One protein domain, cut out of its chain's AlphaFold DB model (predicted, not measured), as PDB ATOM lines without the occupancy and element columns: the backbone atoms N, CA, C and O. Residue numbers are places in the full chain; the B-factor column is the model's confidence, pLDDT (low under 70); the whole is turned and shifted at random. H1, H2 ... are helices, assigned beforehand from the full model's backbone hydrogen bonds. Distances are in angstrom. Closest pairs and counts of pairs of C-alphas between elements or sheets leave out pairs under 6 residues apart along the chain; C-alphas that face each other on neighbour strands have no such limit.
ATOM      1  N   LEU A   4      31.055 -25.471  14.423       89.50
ATOM      2  CA  LEU A   4      30.906 -24.972  13.055       89.50
ATOM      3  C   LEU A   4      32.253 -24.833  12.336       89.50
ATOM      4  O   LEU A   4      32.391 -25.238  11.181       89.50
ATOM      5  N   GLU A   5      33.251 -24.266  13.011       91.75
ATOM      6  CA  GLU A   5      34.611 -24.115  12.488       91.75
ATOM      7  C   GLU A   5      35.271 -25.472  12.248       91.75
ATOM      8  O   GLU A   5      35.935 -25.665  11.231       91.75
ATOM      9  N   ILE A   6      35.055 -26.428  13.154       93.75
ATOM     10  CA  ILE A   6      35.557 -27.795  13.002       93.75
ATOM     11  C   ILE A   6      34.917 -28.478  11.793       93.75
ATOM     12  O   ILE A   6      35.635 -29.070  10.992       93.75
ATOM     13  N   LEU A   7      33.598 -28.369  11.607       94.06
ATOM     14  CA  LEU A   7      32.917 -28.951  10.446       94.06
ATOM     15  C   LEU A   7      33.456 -28.397   9.125       94.06
ATOM     16  O   LEU A   7      33.756 -29.175   8.220       94.06
ATOM     17  N   LYS A   8      33.642 -27.073   9.040       93.81
ATOM     18  CA  LYS A   8      34.239 -26.425   7.862       93.81
ATOM     19  C   LYS A   8      35.670 -26.900   7.620       93.81
ATOM     20  O   LYS A   8      36.008 -27.266   6.499       93.81
ATOM     21  N   PHE A   9      36.488 -26.958   8.670       95.44
ATOM     22  CA  PHE A   9      37.865 -27.438   8.578       95.44
ATOM     23  C   PHE A   9      37.945 -28.880   8.059       95.44
ATOM     24  O   PHE A   9      38.724 -29.171   7.152       95.44
ATOM     25  N   VAL A  10      37.129 -29.788   8.607       96.12
ATOM     26  CA  VAL A  10      37.093 -31.202   8.198       96.12
ATOM     27  C   VAL A  10      36.632 -31.325   6.739       96.12
ATOM     28  O   VAL A  10      37.234 -32.078   5.972       96.12
ATOM     29  N   GLU A  11      35.617 -30.558   6.325       96.25
ATOM     30  CA  GLU A  11      35.145 -30.518   4.936       96.25
ATOM     31  C   GLU A  11      36.243 -30.046   3.967       96.25
ATOM     32  O   GLU A  11      36.502 -30.708   2.958       96.25
ATOM     33  N   GLU A  12      36.916 -28.933   4.273       96.00
ATOM     34  CA  GLU A  12      38.003 -28.386   3.450       96.00
ATOM     35  C   GLU A  12      39.193 -29.344   3.361       96.00
ATOM     36  O   GLU A  12      39.758 -29.549   2.280       96.00
ATOM     37  N   TYR A  13      39.540 -29.984   4.479       95.31
ATOM     38  CA  TYR A  13      40.601 -30.979   4.533       95.31
ATOM     39  C   TYR A  13      40.291 -32.168   3.616       95.31
ATOM     40  O   TYR A  13      41.103 -32.512   2.759       95.31
ATOM     41  N   LEU A  14      39.096 -32.757   3.713       94.69
ATOM     42  CA  LEU A  14      38.689 -33.876   2.854       94.69
ATOM     43  C   LEU A  14      38.588 -33.469   1.376       94.69
ATOM     44  O   LEU A  14      38.946 -34.249   0.488       94.69
ATOM     45  N   LYS A  15      38.170 -32.229   1.094       94.81
ATOM     46  CA  LYS A  15      38.128 -31.677  -0.267       94.81
ATOM     47  C   LYS A  15      39.524 -31.587  -0.889       94.81
ATOM     48  O   LYS A  15      39.685 -31.942  -2.055       94.81
ATOM     49  N   LYS A  16      40.543 -31.189  -0.116       95.25
ATOM     50  CA  LYS A  16      41.949 -31.140  -0.564       95.25
ATOM     51  C   LYS A  16      42.468 -32.504  -1.035       95.25
ATOM     52  O   LYS A  16      43.272 -32.562  -1.960       95.25
ATOM     53  N   TYR A  17      41.985 -33.591  -0.437       93.69
ATOM     54  CA  TYR A  17      42.359 -34.964  -0.791       93.69
ATOM     55  C   TYR A  17      41.364 -35.646  -1.749       93.69
ATOM     56  O   TYR A  17      41.405 -36.862  -1.913       93.69
ATOM     57  N   SER A  18      40.515 -34.871  -2.436       90.69
ATOM     58  CA  SER A  18      39.621 -35.342  -3.510       90.69
ATOM     59  C   SER A  18      38.564 -36.375  -3.089       90.69
ATOM     60  O   SER A  18      38.158 -37.217  -3.891       90.69
ATOM     61  N   PHE A  19      38.066 -36.304  -1.852       92.12
ATOM     62  CA  PHE A  19      36.895 -37.087  -1.444       92.12
ATOM     63  C   PHE A  19      35.634 -36.638  -2.201       92.12
ATOM     64  O   PHE A  19      35.406 -35.447  -2.402       92.12
ATOM     65  N   SER A  20      34.781 -37.585  -2.603       86.19
ATOM     66  CA  SER A  20      33.627 -37.320  -3.481       86.19
ATOM     67  C   SER A  20      32.474 -36.566  -2.806       86.19
ATOM     68  O   SER A  20      31.739 -35.839  -3.473       86.19
ATOM     69  N   LYS A  21      32.302 -36.714  -1.484       93.19
ATOM     70  CA  LYS A  21      31.267 -36.022  -0.692       93.19
ATOM     71  C   LYS A  21      31.841 -35.430   0.609       93.19
ATOM     72  O   LYS A  21      31.422 -35.848   1.688       93.19
ATOM     73  N   PRO A  22      32.768 -34.451   0.544       93.25
ATOM     74  CA  PRO A  22      33.534 -33.981   1.706       93.25
ATOM     75  C   PRO A  22      32.662 -33.514   2.872       93.25
ATOM     76  O   PRO A  22      32.915 -33.884   4.012       93.25
ATOM     77  N   ARG A  23      31.584 -32.775   2.582       93.88
ATOM     78  CA  ARG A  23      30.639 -32.297   3.598       93.88
ATOM     79  C   ARG A  23      29.940 -33.436   4.340       93.88
ATOM     80  O   ARG A  23      29.865 -33.426   5.563       93.88
ATOM     81  N   LEU A  24      29.435 -34.425   3.603       93.06
ATOM     82  CA  LEU A  24      28.743 -35.571   4.193       93.06
ATOM     83  C   LEU A  24      29.698 -36.404   5.055       93.06
ATOM     84  O   LEU A  24      29.323 -36.841   6.137       93.06
ATOM     85  N   GLU A  25      30.920 -36.616   4.576       94.62
ATOM     86  CA  GLU A  25      31.955 -37.338   5.317       94.62
ATOM     87  C   GLU A  25      32.383 -36.575   6.578       94.62
ATOM     88  O   GLU A  25      32.507 -37.182   7.640       94.62
ATOM     89  N   ALA A  26      32.488 -35.244   6.503       94.88
ATOM     90  CA  ALA A  26      32.740 -34.394   7.661       94.88
ATOM     91  C   ALA A  26      31.623 -34.504   8.709       94.88
ATOM     92  O   ALA A  26      31.898 -34.746   9.882       94.88
ATOM     93  N   GLU A  27      30.357 -34.401   8.294       94.31
ATOM     94  CA  GLU A  27      29.212 -34.578   9.196       94.31
ATOM     95  C   GLU A  27      29.203 -35.963   9.846       94.31
ATOM     96  O   GLU A  27      28.983 -36.073  11.050       94.31
ATOM     97  N   LYS A  28      29.441 -37.032   9.074       92.38
ATOM     98  CA  LYS A  28      29.495 -38.399   9.608       92.38
ATOM     99  C   LYS A  28      30.606 -38.535  10.647       92.38
ATOM    100  O   LYS A  28      30.318 -38.976  11.757       92.38
ATOM    101  N   LEU A  29      31.821 -38.099  10.314       93.31
ATOM    102  CA  LEU A  29      32.990 -38.171  11.188       93.31
ATOM    103  C   LEU A  29      32.770 -37.400  12.488       93.31
ATOM    104  O   LEU A  29      32.918 -37.951  13.577       93.31
ATOM    105  N   VAL A  30      32.346 -36.140  12.387       92.69
ATOM    106  CA  VAL A  30      32.151 -35.288  13.562       92.69
ATOM    107  C   VAL A  30      30.960 -35.778  14.395       92.69
ATOM    108  O   VAL A  30      31.060 -35.852  15.617       92.69
ATOM    109  N   SER A  31      29.857 -36.210  13.768       90.00
ATOM    110  CA  SER A  31      28.711 -36.798  14.489       90.00
ATOM    111  C   SER A  31      29.063 -38.094  15.223       90.00
ATOM    112  O   SER A  31      28.473 -38.393  16.261       90.00
ATOM    113  N   TYR A  32      30.010 -38.873  14.699       88.38
ATOM    114  CA  TYR A  32      30.489 -40.092  15.335       88.38
ATOM    115  C   TYR A  32      31.367 -39.773  16.541       88.38
ATOM    116  O   TYR A  32      31.074 -40.268  17.625       88.38
ATOM    117  N   VAL A  33      32.373 -38.904  16.379       88.44
ATOM    118  CA  VAL A  33      33.288 -38.540  17.475       88.44
ATOM    119  C   VAL A  33      32.537 -37.883  18.632       88.44
ATOM    120  O   VAL A  33      32.790 -38.200  19.788       88.44
ATOM    121  N   LEU A  34      31.577 -37.005  18.334       85.88
ATOM    122  CA  LEU A  34      30.792 -36.314  19.362       85.88
ATOM    123  C   LEU A  34      29.610 -37.135  19.882       85.88
ATOM    124  O   LEU A  34      28.896 -36.683  20.775       85.88
ATOM    125  N   ASN A  35      29.376 -38.305  19.292       79.94
ATOM    126  CA  ASN A  35      28.229 -39.155  19.559       79.94
ATOM    127  C   ASN A  35      26.872 -38.432  19.473       79.94
ATOM    128  O   ASN A  35      25.980 -38.596  20.301       79.94
ATOM    129  N   LEU A  36      26.726 -37.597  18.448       81.31
ATOM    130  CA  LEU A  36      25.534 -36.795  18.194       81.31
ATOM    131  C   LEU A  36      24.788 -37.315  16.967       81.31
ATOM    132  O   LEU A  36      25.379 -37.925  16.072       81.31
ATOM    133  N   ASP A  37      23.487 -37.050  16.895       80.50
ATOM    134  CA  ASP A  37      22.775 -37.105  15.620       80.50
ATOM    135  C   ASP A  37      23.307 -36.008  14.689       80.50
ATOM    136  O   ASP A  37      23.644 -34.909  15.132       80.50
ATOM    137  N   ARG A  38      23.343 -36.252  13.372       86.50
ATOM    138  CA  ARG A  38      23.830 -35.241  12.408       86.50
ATOM    139  C   ARG A  38      23.054 -33.926  12.482       86.50
ATOM    140  O   ARG A  38      23.638 -32.867  12.300       86.50
ATOM    141  N   ILE A  39      21.758 -33.980  12.794       83.50
ATOM    142  CA  ILE A  39      20.929 -32.781  12.994       83.50
ATOM    143  C   ILE A  39      21.423 -31.976  14.207       83.50
ATOM    144  O   ILE A  39      21.470 -30.749  14.155       83.50
ATOM    145  N   ALA A  40      21.856 -32.653  15.275       80.38
ATOM    146  CA  ALA A  40      22.347 -32.004  16.487       80.38
ATOM    147  C   ALA A  40      23.662 -31.235  16.266       80.38
ATOM    148  O   ALA A  40      23.936 -30.296  17.007       80.38
ATOM    149  N   LEU A  41      24.430 -31.552  15.215       86.00
ATOM    150  CA  LEU A  41      25.618 -30.778  14.841       86.00
ATOM    151  C   LEU A  41      25.294 -29.323  14.469       86.00
ATOM    152  O   LEU A  41      26.082 -28.423  14.737       86.00
ATOM    153  N   TYR A  42      24.131 -29.101  13.860       83.69
ATOM    154  CA  TYR A  42      23.675 -27.775  13.445       83.69
ATOM    155  C   TYR A  42      23.011 -27.006  14.588       83.69
ATOM    156  O   TYR A  42      23.087 -25.780  14.647       83.69
ATOM    157  N   ILE A  43      22.392 -27.735  15.514       79.50
ATOM    158  CA  ILE A  43      21.795 -27.170  16.723       79.50
ATOM    159  C   ILE A  43      22.895 -26.642  17.651       79.50
ATOM    160  O   ILE A  43      22.818 -25.510  18.113       79.50
ATOM    161  N   HIS A  44      23.947 -27.434  17.872       76.06
ATOM    162  CA  HIS A  44      25.017 -27.136  18.830       76.06
ATOM    163  C   HIS A  44      26.252 -26.508  18.171       76.06
ATOM    164  O   HIS A  44      27.376 -26.757  18.596       76.06
ATOM    165  N   HIS A  45      26.074 -25.736  17.099       82.00
ATOM    166  CA  HIS A  45      27.176 -25.281  16.243       82.00
ATOM    167  C   HIS A  45      28.181 -24.346  16.950       82.00
ATOM    168  O   HIS A  45      29.337 -24.262  16.531       82.00
ATOM    169  N   GLU A  46      27.775 -23.695  18.044       81.44
ATOM    170  CA  GLU A  46      28.642 -22.855  18.886       81.44
ATOM    171  C   GLU A  46      29.423 -23.649  19.945       81.44
ATOM    172  O   GLU A  46      30.343 -23.113  20.560       81.44
ATOM    173  N   ARG A  47      29.108 -24.936  20.148       83.44
ATOM    174  CA  ARG A  47      29.770 -25.783  21.146       83.44
ATOM    175  C   ARG A  47      31.274 -25.850  20.888       83.44
ATOM    176  O   ARG A  47      31.707 -26.207  19.791       83.44
ATOM    177  N   GLU A  48      32.069 -25.612  21.924       88.62
ATOM    178  CA  GLU A  48      33.505 -25.865  21.882       88.62
ATOM    179  C   GLU A  48      33.819 -27.355  22.047       88.62
ATOM    180  O   GLU A  48      33.227 -28.052  22.876       88.62
ATOM    181  N   LEU A  49      34.764 -27.844  21.240       88.19
ATOM    182  CA  LEU A  49      35.249 -29.219  21.331       88.19
ATOM    183  C   LEU A  49      36.418 -29.313  22.307       88.19
ATOM    184  O   LEU A  49      37.293 -28.438  22.327       88.19
ATOM    185  N   THR A  50      36.476 -30.415  23.052       88.31
ATOM    186  CA  THR A  50      37.620 -30.731  23.915       88.31
ATOM    187  C   THR A  50      38.858 -31.077  23.079       88.31
ATOM    188  O   THR A  50      38.766 -31.404  21.891       88.31
ATOM    189  N   GLU A  51      40.047 -31.022  23.685       88.50
ATOM    190  CA  GLU A  51      41.281 -31.430  22.995       88.50
ATOM    191  C   GLU A  51      41.276 -32.917  22.610       88.50
ATOM    192  O   GLU A  51      41.799 -33.280  21.556       88.50
ATOM    193  N   GLU A  52      40.619 -33.771  23.396       87.50
ATOM    194  CA  GLU A  52      40.422 -35.188  23.066       87.50
ATOM    195  C   GLU A  52      39.544 -35.363  21.821       87.50
ATOM    196  O   GLU A  52      39.925 -36.085  20.898       87.50
ATOM    197  N   GLU A  53      38.413 -34.652  21.738       91.62
ATOM    198  CA  GLU A  53      37.516 -34.693  20.575       91.62
ATOM    199  C   GLU A  53      38.229 -34.207  19.309       91.62
ATOM    200  O   GLU A  53      38.174 -34.859  18.263       91.62
ATOM    201  N   LYS A  54      38.972 -33.096  19.404       93.31
ATOM    202  CA  LYS A  54      39.789 -32.582  18.292       93.31
ATOM    203  C   LYS A  54      40.860 -33.584  17.870       93.31
ATOM    204  O   LYS A  54      41.103 -33.753  16.674       93.31
ATOM    205  N   THR A  55      41.513 -34.236  18.830       92.50
ATOM    206  CA  THR A  55      42.554 -35.235  18.561       92.50
ATOM    207  C   THR A  55      41.970 -36.458  17.862       92.50
ATOM    208  O   THR A  55      42.521 -36.893  16.851       92.50
ATOM    209  N   SER A  56      40.819 -36.950  18.320       92.00
ATOM    210  CA  SER A  56      40.108 -38.067  17.694       92.00
ATOM    211  C   SER A  56      39.680 -37.738  16.257       92.00
ATOM    212  O   SER A  56      39.962 -38.506  15.336       92.00
ATOM    213  N   ILE A  57      39.114 -36.546  16.021       95.06
ATOM    214  CA  ILE A  57      38.775 -36.058  14.670       95.06
ATOM    215  C   ILE A  57      40.008 -36.054  13.758       95.06
ATOM    216  O   ILE A  57      39.943 -36.539  12.626       95.06
ATOM    217  N   LYS A  58      41.148 -35.541  14.241       94.25
ATOM    218  CA  LYS A  58      42.405 -35.509  13.474       94.25
ATOM    219  C   LYS A  58      42.932 -36.912  13.159       94.25
ATOM    220  O   LYS A  58      43.427 -37.124  12.054       94.25
ATOM    221  N   GLN A  59      42.830 -37.856  14.096       93.56
ATOM    222  CA  GLN A  59      43.247 -39.246  13.886       93.56
ATOM    223  C   GLN A  59      42.422 -39.915  12.783       93.56
ATOM    224  O   GLN A  59      43.007 -40.451  11.842       93.56
ATOM    225  N   PHE A  60      41.091 -39.800  12.833       95.00
ATOM    226  CA  PHE A  60      40.229 -40.336  11.777       95.00
ATOM    227  C   PHE A  60      40.487 -39.663  10.428       95.00
ATOM    228  O   PHE A  60      40.614 -40.353   9.423       95.00
ATOM    229  N   LEU A  61      40.641 -38.336  10.389       95.31
ATOM    230  CA  LEU A  61      40.982 -37.620   9.155       95.31
ATOM    231  C   LEU A  61      42.280 -38.131   8.519       95.31
ATOM    232  O   LEU A  61      42.348 -38.301   7.301       95.31
ATOM    233  N   LYS A  62      43.312 -38.370   9.337       93.75
ATOM    234  CA  LYS A  62      44.591 -38.914   8.872       93.75
ATOM    235  C   LYS A  62      44.407 -40.321   8.303       93.75
ATOM    236  O   LYS A  62      44.842 -40.570   7.183       93.75
ATOM    237  N   GLN A  63      43.690 -41.184   9.019       93.31
ATOM    238  CA  GLN A  63      43.400 -42.547   8.582       93.31
ATOM    239  C   GLN A  63      42.599 -42.584   7.270       93.31
ATOM    240  O   GLN A  63      42.962 -43.320   6.355       93.31
ATOM    241  N   MET A  64      41.559 -41.750   7.131       95.12
ATOM    242  CA  MET A  64      40.773 -41.645   5.891       95.12
ATOM    243  C   MET A  64      41.665 -41.321   4.693       95.12
ATOM    244  O   MET A  64      41.537 -41.941   3.638       95.12
ATOM    245  N   VAL A  65      42.580 -40.359   4.847       94.25
ATOM    246  CA  VAL A  65      43.485 -39.929   3.773       94.25
ATOM    247  C   VAL A  65      44.544 -40.984   3.450       94.25
ATOM    248  O   VAL A  65      44.808 -41.222   2.271       94.25
ATOM    249  N   GLU A  66      45.139 -41.617   4.464       93.19
ATOM    250  CA  GLU A  66      46.168 -42.651   4.287       93.19
ATOM    251  C   GLU A  66      45.599 -43.914   3.628       93.19
ATOM    252  O   GLU A  66      46.202 -44.448   2.697       93.19
ATOM    253  N   GLU A  67      44.412 -44.355   4.051       92.12
ATOM    254  CA  GLU A  67      43.754 -45.552   3.514       92.12
ATOM    255  C   GLU A  67      42.899 -45.279   2.266       92.12
ATOM    256  O   GLU A  67      42.466 -46.224   1.606       92.12
ATOM    257  N   LYS A  68      42.648 -44.006   1.927       90.25
ATOM    258  CA  LYS A  68      41.717 -43.563   0.866       90.25
ATOM    259  C   LYS A  68      40.312 -44.169   0.992       90.25
ATOM    260  O   LYS A  68      39.678 -44.497  -0.011       90.25
ATOM    261  N   LYS A  69      39.823 -44.289   2.224       92.06
ATOM    262  CA  LYS A  69      38.511 -44.859   2.558       92.06
ATOM    263  C   LYS A  69      37.562 -43.798   3.095       92.06
ATOM    264  O   LYS A  69      37.987 -42.856   3.766       92.06
ATOM    265  N   SER A  70      36.270 -43.958   2.814       91.31
ATOM    266  CA  SER A  70      35.211 -43.156   3.430       91.31
ATOM    267  C   SER A  70      35.125 -43.415   4.934       91.31
ATOM    268  O   SER A  70      35.600 -44.430   5.444       91.31
ATOM    269  N   PHE A  71      34.489 -42.501   5.661       91.88
ATOM    270  CA  PHE A  71      34.339 -42.625   7.101       91.88
ATOM    271  C   PHE A  71      33.535 -43.876   7.482       91.88
ATOM    272  O   PHE A  71      33.835 -44.521   8.483       91.88
ATOM    273  N   ASP A  72      32.550 -44.266   6.667       87.44
ATOM    274  CA  ASP A  72      31.748 -45.472   6.912       87.44
ATOM    275  C   ASP A  72      32.566 -46.769   6.848       87.44
ATOM    276  O   ASP A  72      32.175 -47.750   7.475       87.44
ATOM    277  N   GLU A  73      33.688 -46.773   6.129       88.06
ATOM    278  CA  GLU A  73      34.559 -47.942   5.964       88.06
ATOM    279  C   GLU A  73      35.603 -48.085   7.080       88.06
ATOM    280  O   GLU A  73      36.169 -49.165   7.239       88.06
ATOM    281  N   ILE A  74      35.880 -47.012   7.830       88.75
ATOM    282  CA  ILE A  74      36.895 -47.008   8.900       88.75
ATOM    283  C   ILE A  74      36.309 -46.820  10.302       88.75
ATOM    284  O   ILE A  74      36.997 -47.065  11.293       88.75
TER     285      ILE A  74
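Overview. This is residues 4 to 74 of the 506 residues of the protein "Release factor glutamine methyltransferase" of Fusobacterium pseudoperiodonticum (UniProt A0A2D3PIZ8). Three longer helices form a small compact core, in which H2 crosses both H1 and H4 while H1 and H4 run nearly the same way with their lines at 16 degrees. The short H3 stands across H2, and the four-residue H5 folds back onto H2 and H4. The printed part has 71 residues with five named helices, H1 to H5 in that order, and no named strand; its class is all helix. It is compact, with a radius of gyration of the C-alphas of 11.2 A, and spans 29 by 22 by 19 A.

Arrangement. Start at H1, residues 4 to 16, and go on to H2, residues 22 to 33: they touch, closest at the C-alphas of Glu 11 and Pro 22, 5.0 A, with a steep tilt of 52 degrees, opposite ways. Next, residues 27 to 31 of H2 touch H3, residues 38 to 43, closest at the C-alphas of Ser 31 and Arg 38, 5.5 A, about perpendicular at 87 degrees. Then look at H4, residues 51 to 67, which touches H2, closest at the C-alphas of Val 33 and Glu 53, 6.5 A, with a steep tilt of 48 degrees, opposite ways. H1 and H4 only just touch, with 3 pairs of C-alphas within 8 A. H5, residues 71 to 74, touches H2, closest at the C-alphas of Glu 25 and Phe 71, 6.1 A, and H4, closest at those of Met 64 and Phe 71, 6.6 A. H3 is apart from H4 and H5. Every O i to N i+4 pair is within hydrogen-bond range in H1, H2 and H4; H3 has 1 of 2, and H5 is too short for one.

Along the chain. Find C-alpha 4 at (30.906, -24.972, 13.055); from there H1 runs 18.6 A. H2 measures 16.4 A. H4, the longest, runs 24.2 A from C-alpha 51 at (41.281, -31.430, 22.995). H5 ends at C-alpha 74, (36.895, -47.008, 8.900).

Size, cuts and confidence. The C-alphas farthest apart, Ile 43 and Glu 67, are 31.5 A apart. The printed part has no cut and no long link, and no printed residue is under 70 in pLDDT.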